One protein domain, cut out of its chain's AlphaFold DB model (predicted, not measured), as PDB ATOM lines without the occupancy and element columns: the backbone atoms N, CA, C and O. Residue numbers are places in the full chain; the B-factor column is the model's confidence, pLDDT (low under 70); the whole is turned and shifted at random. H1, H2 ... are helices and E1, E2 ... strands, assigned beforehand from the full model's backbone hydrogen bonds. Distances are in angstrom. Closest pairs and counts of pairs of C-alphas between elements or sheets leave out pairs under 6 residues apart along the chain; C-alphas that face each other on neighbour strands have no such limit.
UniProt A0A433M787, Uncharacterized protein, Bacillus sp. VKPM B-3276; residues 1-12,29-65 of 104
ATOM      1  N   MET A   1      22.333  76.810 183.792       42.62
ATOM      2  CA  MET A   1      20.997  77.427 183.931       42.62
ATOM      3  C   MET A   1      20.930  78.118 185.285       42.62
ATOM      4  O   MET A   1      21.086  77.443 186.291       42.62
ATOM      5  N   ASN A   2      20.773  79.444 185.328       40.38
ATOM      6  CA  ASN A   2      20.620  80.180 186.588       40.38
ATOM      7  C   ASN A   2      19.154  80.105 187.037       40.38
ATOM      8  O   ASN A   2      18.311  80.816 186.498       40.38
ATOM      9  N   LEU A   3      18.851  79.269 188.032       54.88
ATOM     10  CA  LEU A   3      17.526  79.142 188.663       54.88
ATOM     11  C   LEU A   3      17.205  80.343 189.581       54.88
ATOM     12  O   LEU A   3      16.718  80.175 190.693       54.88
ATOM     13  N   LYS A   4      17.493  81.576 189.143       58.53
ATOM     14  CA  LYS A   4      17.416  82.789 189.981       58.53
ATOM     15  C   LYS A   4      15.984  83.148 190.415       58.53
ATOM     16  O   LYS A   4      15.812  83.952 191.322       58.53
ATOM     17  N   TYR A   5      14.976  82.546 189.782       68.81
ATOM     18  CA  TYR A   5      13.553  82.812 190.017       68.81
ATOM     19  C   TYR A   5      12.790  81.622 190.611       68.81
ATOM     20  O   TYR A   5      11.579  81.713 190.799       68.81
ATOM     21  N   MET A   6      13.456  80.495 190.888       75.69
ATOM     22  CA  MET A   6      12.753  79.320 191.395       75.69
ATOM     23  C   MET A   6      12.445  79.488 192.884       75.69
ATOM     24  O   MET A   6      13.335  79.781 193.683       75.69
ATOM     25  N   LYS A   7      11.179  79.291 193.263       83.12
ATOM     26  CA  LYS A   7      10.744  79.321 194.664       83.12
ATOM     27  C   LYS A   7      11.398  78.149 195.405       83.12
ATOM     28  O   LYS A   7      11.282  77.004 194.972       83.12
ATOM     29  N   VAL A   8      12.082  78.441 196.509       81.62
ATOM     30  CA  VAL A   8      12.685  77.439 197.400       81.62
ATOM     31  C   VAL A   8      11.926  77.461 198.717       81.62
ATOM     32  O   VAL A   8      11.756  78.518 199.323       81.62
ATOM     33  N   ILE A   9      11.452  76.297 199.150       83.25
ATOM     34  CA  ILE A   9      10.710  76.121 200.393       83.25
ATOM     35  C   ILE A   9      11.515  75.201 201.305       83.25
ATOM     36  O   ILE A   9      11.774  74.045 200.984       83.25
ATOM     37  N   THR A  10      11.880  75.701 202.478       76.69
ATOM     38  CA  THR A  10      12.473  74.883 203.536       76.69
ATOM     39  C   THR A  10      11.361  74.284 204.385       76.69
ATOM     40  O   THR A  10      10.538  75.023 204.933       76.69
ATOM     41  N   ARG A  11      11.316  72.956 204.505       74.06
ATOM     42  CA  ARG A  11      10.355  72.253 205.365       74.06
ATOM     43  C   ARG A  11      11.096  71.445 206.420       74.06
ATOM     44  O   ARG A  11      12.173  70.912 206.173       74.06
ATOM     45  N   LYS A  12      10.501  71.341 207.604       70.12
ATOM     46  CA  LYS A  12      10.973  70.419 208.640       70.12
ATOM     47  C   LYS A  12      10.775  68.998 208.131       70.12
ATOM     48  O   LYS A  12       9.722  68.707 207.558       70.12
ATOM     49  N   PRO A  29      -6.245  69.164 195.411       85.00
ATOM     50  CA  PRO A  29      -4.925  69.235 194.820       85.00
ATOM     51  C   PRO A  29      -4.041  68.118 195.382       85.00
ATOM     52  O   PRO A  29      -4.109  67.781 196.571       85.00
ATOM     53  N   PHE A  30      -3.195  67.573 194.520       84.94
ATOM     54  CA  PHE A  30      -2.162  66.617 194.891       84.94
ATOM     55  C   PHE A  30      -0.788  67.191 194.565       84.94
ATOM     56  O   PHE A  30      -0.642  68.066 193.709       84.94
ATOM     57  N   ALA A  31       0.222  66.692 195.267       86.19
ATOM     58  CA  ALA A  31       1.599  67.057 195.001       86.19
ATOM     59  C   ALA A  31       2.300  65.965 194.206       86.19
ATOM     60  O   ALA A  31       2.282  64.792 194.594       86.19
ATOM     61  N   LYS A  32       2.967  66.366 193.128       87.94
ATOM     62  CA  LYS A  32       3.908  65.516 192.405       87.94
ATOM     63  C   LYS A  32       5.317  65.856 192.862       87.94
ATOM     64  O   LYS A  32       5.673  67.029 192.915       87.94
ATOM     65  N   LYS A  33       6.101  64.838 193.218       87.81
ATOM     66  CA  LYS A  33       7.461  64.987 193.750       87.81
ATOM     67  C   LYS A  33       8.455  64.235 192.877       87.81
ATOM     68  O   LYS A  33       8.182  63.098 192.495       87.81
ATOM     69  N   SER A  34       9.617  64.830 192.628       85.75
ATOM     70  CA  SER A  34      10.763  64.138 192.032       85.75
ATOM     71  C   SER A  34      12.083  64.751 192.495       85.75
ATOM     72  O   SER A  34      12.166  65.945 192.761       85.75
ATOM     73  N   TYR A  35      13.145  63.948 192.556       85.44
ATOM     74  CA  TYR A  35      14.503  64.420 192.854       85.44
ATOM     75  C   TYR A  35      15.196  65.057 191.638       85.44
ATOM     76  O   TYR A  35      16.224  65.711 191.788       85.44
ATOM     77  N   ASN A  36      14.640  64.887 190.435       86.44
ATOM     78  CA  ASN A  36      15.169  65.465 189.204       86.44
ATOM     79  C   ASN A  36      14.124  66.384 188.558       86.44
ATOM     80  O   ASN A  36      13.016  65.949 188.240       86.44
ATOM     81  N   LEU A  37      14.499  67.645 188.331       85.12
ATOM     82  CA  LEU A  37      13.628  68.665 187.750       85.12
ATOM     83  C   LEU A  37      13.082  68.258 186.378       85.12
ATOM     84  O   LEU A  37      11.889  68.397 186.147       85.12
ATOM     85  N   PHE A  38      13.919  67.711 185.493       88.69
ATOM     86  CA  PHE A  38      13.486  67.334 184.142       88.69
ATOM     87  C   PHE A  38      12.431  66.232 184.182       88.69
ATOM     88  O   PHE A  38      11.383  66.358 183.566       88.69
ATOM     89  N   THR A  39      12.643  65.219 185.025       88.69
ATOM     90  CA  THR A  39      11.639  64.162 185.206       88.69
ATOM     91  C   THR A  39      10.336  64.687 185.799       88.69
ATOM     92  O   THR A  39       9.284  64.113 185.544       88.69
ATOM     93  N   LEU A  40      10.387  65.756 186.606       90.00
ATOM     94  CA  LEU A  40       9.176  66.376 187.128       90.00
ATOM     95  C   LEU A  40       8.439  67.135 186.027       90.00
ATOM     96  O   LEU A  40       7.225  67.012 185.957       90.00
ATOM     97  N   ILE A  41       9.163  67.864 185.173       90.81
ATOM     98  CA  ILE A  41       8.593  68.583 184.027       90.81
ATOM     99  C   ILE A  41       7.865  67.603 183.105       90.81
ATOM    100  O   ILE A  41       6.674  67.790 182.869       90.81
ATOM    101  N   ASP A  42       8.521  66.511 182.703       92.69
ATOM    102  CA  ASP A  42       7.915  65.494 181.835       92.69
ATOM    103  C   ASP A  42       6.630  64.916 182.457       92.69
ATOM    104  O   ASP A  42       5.590  64.807 181.808       92.69
ATOM    105  N   GLN A  43       6.666  64.604 183.759       89.62
ATOM    106  CA  GLN A  43       5.495  64.109 184.487       89.62
ATOM    107  C   GLN A  43       4.371  65.143 184.564       89.62
ATOM    108  O   GLN A  43       3.197  64.778 184.489       89.62
ATOM    109  N   THR A  44       4.702  66.417 184.767       90.25
ATOM    110  CA  THR A  44       3.697  67.476 184.818       90.25
ATOM    111  C   THR A  44       3.112  67.754 183.439       90.25
ATOM    112  O   THR A  44       1.904  67.928 183.354       90.25
ATOM    113  N   ASP A  45       3.898  67.683 182.365       92.00
ATOM    114  CA  ASP A  45       3.411  67.838 180.989       92.00
ATOM    115  C   ASP A  45       2.444  66.710 180.605       92.00
ATOM    116  O   ASP A  45       1.383  66.950 180.022       92.00
ATOM    117  N   GLU A  46       2.737  65.468 181.003       91.88
ATOM    118  CA  GLU A  46       1.781  64.364 180.871       91.88
ATOM    119  C   GLU A  46       0.470  64.628 181.624       91.88
ATOM    120  O   GLU A  46      -0.608  64.289 181.133       91.88
ATOM    121  N   LEU A  47       0.543  65.228 182.816       89.31
ATOM    122  CA  LEU A  47      -0.634  65.572 183.614       89.31
ATOM    123  C   LEU A  47      -1.428  66.727 182.989       89.31
ATOM    124  O   LEU A  47      -2.656  66.646 182.945       89.31
ATOM    125  N   LEU A  48      -0.762  67.739 182.431       90.62
ATOM    126  CA  LEU A  48      -1.414  68.815 181.677       90.62
ATOM    127  C   LEU A  48      -2.229  68.248 180.509       90.62
ATOM    128  O   LEU A  48      -3.410  68.557 180.358       90.62
ATOM    129  N   ASN A  49      -1.644  67.316 179.752       91.25
ATOM    130  CA  ASN A  49      -2.324  66.633 178.648       91.25
ATOM    131  C   ASN A  49      -3.544  65.804 179.095       91.25
ATOM    132  O   ASN A  49      -4.449  65.550 178.302       91.25
ATOM    133  N   ARG A  50      -3.602  65.387 180.367       88.25
ATOM    134  CA  ARG A  50      -4.735  64.653 180.962       88.25
ATOM    135  C   ARG A  50      -5.813  65.570 181.562       88.25
ATOM    136  O   ARG A  50      -6.777  65.055 182.135       88.25
ATOM    137  N   GLY A  51      -5.675  66.892 181.438       87.94
ATOM    138  CA  GLY A  51      -6.631  67.879 181.956       87.94
ATOM    139  C   GLY A  51      -6.392  68.280 183.414       87.94
ATOM    140  O   GLY A  51      -7.331  68.644 184.125       87.94
ATOM    141  N   TYR A  52      -5.156  68.170 183.893       89.44
ATOM    142  CA  TYR A  52      -4.741  68.768 185.160       89.44
ATOM    143  C   TYR A  52      -4.097  70.130 184.909       89.44
ATOM    144  O   TYR A  52      -3.577  70.373 183.830       89.44
ATOM    145  N   ASP A  53      -4.110  71.004 185.907       89.31
ATOM    146  CA  ASP A  53      -3.459  72.311 185.852       89.31
ATOM    147  C   ASP A  53      -2.721  72.614 187.160       89.31
ATOM    148  O   ASP A  53      -2.978  72.002 188.208       89.31
ATOM    149  N   PHE A  54      -1.771  73.542 187.090       88.69
ATOM    150  CA  PHE A  54      -0.952  73.956 188.218       88.69
ATOM    151  C   PHE A  54      -1.732  74.877 189.151       88.69
ATOM    152  O   PHE A  54      -2.165  75.965 188.787       88.69
ATOM    153  N   VAL A  55      -1.827  74.467 190.412       88.12
ATOM    154  CA  VAL A  55      -2.237  75.356 191.504       88.12
ATOM    155  C   VAL A  55      -1.030  76.139 192.014       88.12
ATOM    156  O   VAL A  55      -1.129  77.332 192.285       88.12
ATOM    157  N   GLU A  56       0.122  75.472 192.121       86.12
ATOM    158  CA  GLU A  56       1.419  76.112 192.327       86.12
ATOM    159  C   GLU A  56       2.422  75.578 191.295       86.12
ATOM    160  O   GLU A  56       2.458  74.364 191.056       86.12
ATOM    161  N   PRO A  57       3.257  76.457 190.704       87.56
ATOM    162  CA  PRO A  57       4.310  76.042 189.783       87.56
ATOM    163  C   PRO A  57       5.368  75.201 190.506       87.56
ATOM    164  O   PRO A  57       5.416  75.174 191.734       87.56
ATOM    165  N   ILE A  58       6.255  74.552 189.748       88.88
ATOM    166  CA  ILE A  58       7.341  73.738 190.311       88.88
ATOM    167  C   ILE A  58       8.214  74.575 191.264       88.88
ATOM    168  O   ILE A  58       8.730  75.633 190.893       88.88
ATOM    169  N   TYR A  59       8.418  74.070 192.480       87.50
ATOM    170  CA  TYR A  59       9.288  74.659 193.497       87.50
ATOM    171  C   TYR A  59      10.279  73.636 194.058       87.50
ATOM    172  O   TYR A  59      10.058  72.425 194.014       87.50
ATOM    173  N   MET A  60      11.394  74.133 194.595       85.62
ATOM    174  CA  MET A  60      12.356  73.311 195.328       85.62
ATOM    175  C   MET A  60      11.899  73.135 196.764       85.62
ATOM    176  O   MET A  60      11.489  74.103 197.407       85.62
ATOM    177  N   VAL A  61      12.070  71.937 197.295       84.06
ATOM    178  CA  VAL A  61      11.902  71.642 198.709       84.06
ATOM    179  C   VAL A  61      13.231  71.185 199.275       84.06
ATOM    180  O   VAL A  61      13.872  70.291 198.727       84.06
ATOM    181  N   ILE A  62      13.628  71.808 200.380       82.00
ATOM    182  CA  ILE A  62      14.777  71.402 201.185       82.00
ATOM    183  C   ILE A  62      14.227  70.936 202.530       82.00
ATOM    184  O   ILE A  62      13.667  71.734 203.287       82.00
ATOM    185  N   GLU A  63      14.338  69.639 202.809       79.81
ATOM    186  CA  GLU A  63      13.989  69.080 204.112       79.81
ATOM    187  C   GLU A  63      15.176  69.166 205.068       79.81
ATOM    188  O   GLU A  63      16.236  68.592 204.809       79.81
ATOM    189  N   VAL A  64      14.966  69.864 206.184       69.88
ATOM    190  CA  VAL A  64      15.960  70.049 207.245       69.88
ATOM    191  C   VAL A  64      15.480  69.330 208.507       69.88
ATOM    192  O   VAL A  64      14.308  69.440 208.885       69.88
ATOM    193  N   ASP A  65      16.367  68.573 209.153       64.75
ATOM    194  CA  ASP A  65      16.112  67.977 210.467       64.75
ATOM    195  C   ASP A  65      16.232  69.062 211.554       64.75
ATOM    196  O   ASP A  65      17.263  69.718 211.684       64.75
TER     197      ASP A  65
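Overview. This is residues 1 to 12 and 29 to 65 of the 104 residues of an uncharacterized protein of Bacillus sp. VKPM B-3276 (UniProt A0A433M787). One long strand, E3, bends on its way and runs most of the length of a loose two-part layout: the short strand E1 pairs side by side with its last residues, 60 to 64, while the helix H1 and the short strand E2 lie toward the other part of it. E2 and H1 come close to each other, E2 and E3 are near each other, and residues 1 to 7 are a lead-in with no named element. The printed part has 49 residues, with the elements E1, E2, H1 and E3 in that order along the chain; E1 and E3 form a parallel two-stranded sheet, and E2 pairs with no named strand. The class is mixed, helices and strands; the whole is only just loose, close to compact, with a radius of gyration of the C-alphas of 12.0 A, and spans 35 by 27 by 17 A.

Arrangement. Begin with E1, residues 8 to 12, and E3, residues 52 to 64, which are parallel neighbours with 58 degrees between their directions. C-alphas 8 and 60 face each other at 4.6 A, and C-alphas 12 and 64 at 5.2 A. Across this pair, N 9 and O 60 are within hydrogen-bond range at 2.8 A, as are N 62 and O 9 at 3.0 A. E2, residues 30 to 34, is apart from E1. Go on to H1, residues 37 to 49: its closest C-alphas with E2 are those of Ser 34 and Leu 40, 5.6 A apart. H1 is apart from E1. Between H1 and E3 the closest C-alphas are those of Leu 47 and Asp 53, 7.6 A apart. E2 and E3 are near each other, with 11 pairs of C-alphas within 10 A. Within H1, every O i to N i+4 pair is within hydrogen-bond range.

Along the chain. Find C-alpha 8 at (12.685, 77.439, 197.400); from there E1 runs to Lys 12. After the cut, E2 goes from Phe 30 to Ser 34. H1 begins at Leu 37, with its C-alpha at (13.628, 68.665, 187.750), and reaches Asn 49, 18.5 A from first to last C-alpha. E3 starts at Tyr 52, bends by 61 degrees at residue 55, and ends with C-alpha 64 at (15.960, 70.049, 207.245), 30.3 A from its first C-alpha.

Size, cuts and confidence. The two C-alphas farthest apart are those of Asn 49 and Asp 65, at 36.8 A. Residues 13 to 28 are not printed; look across this cut from C-alpha 12 to C-alpha 29 and the gap is 21.1 A. The link from E1 to E2 lies across it; the links from E2 to H1 and from H1 to E3 are tight. The mean pLDDT of the printed part is 82.0, and residues 1 to 5 and 64 to 65 are under 70.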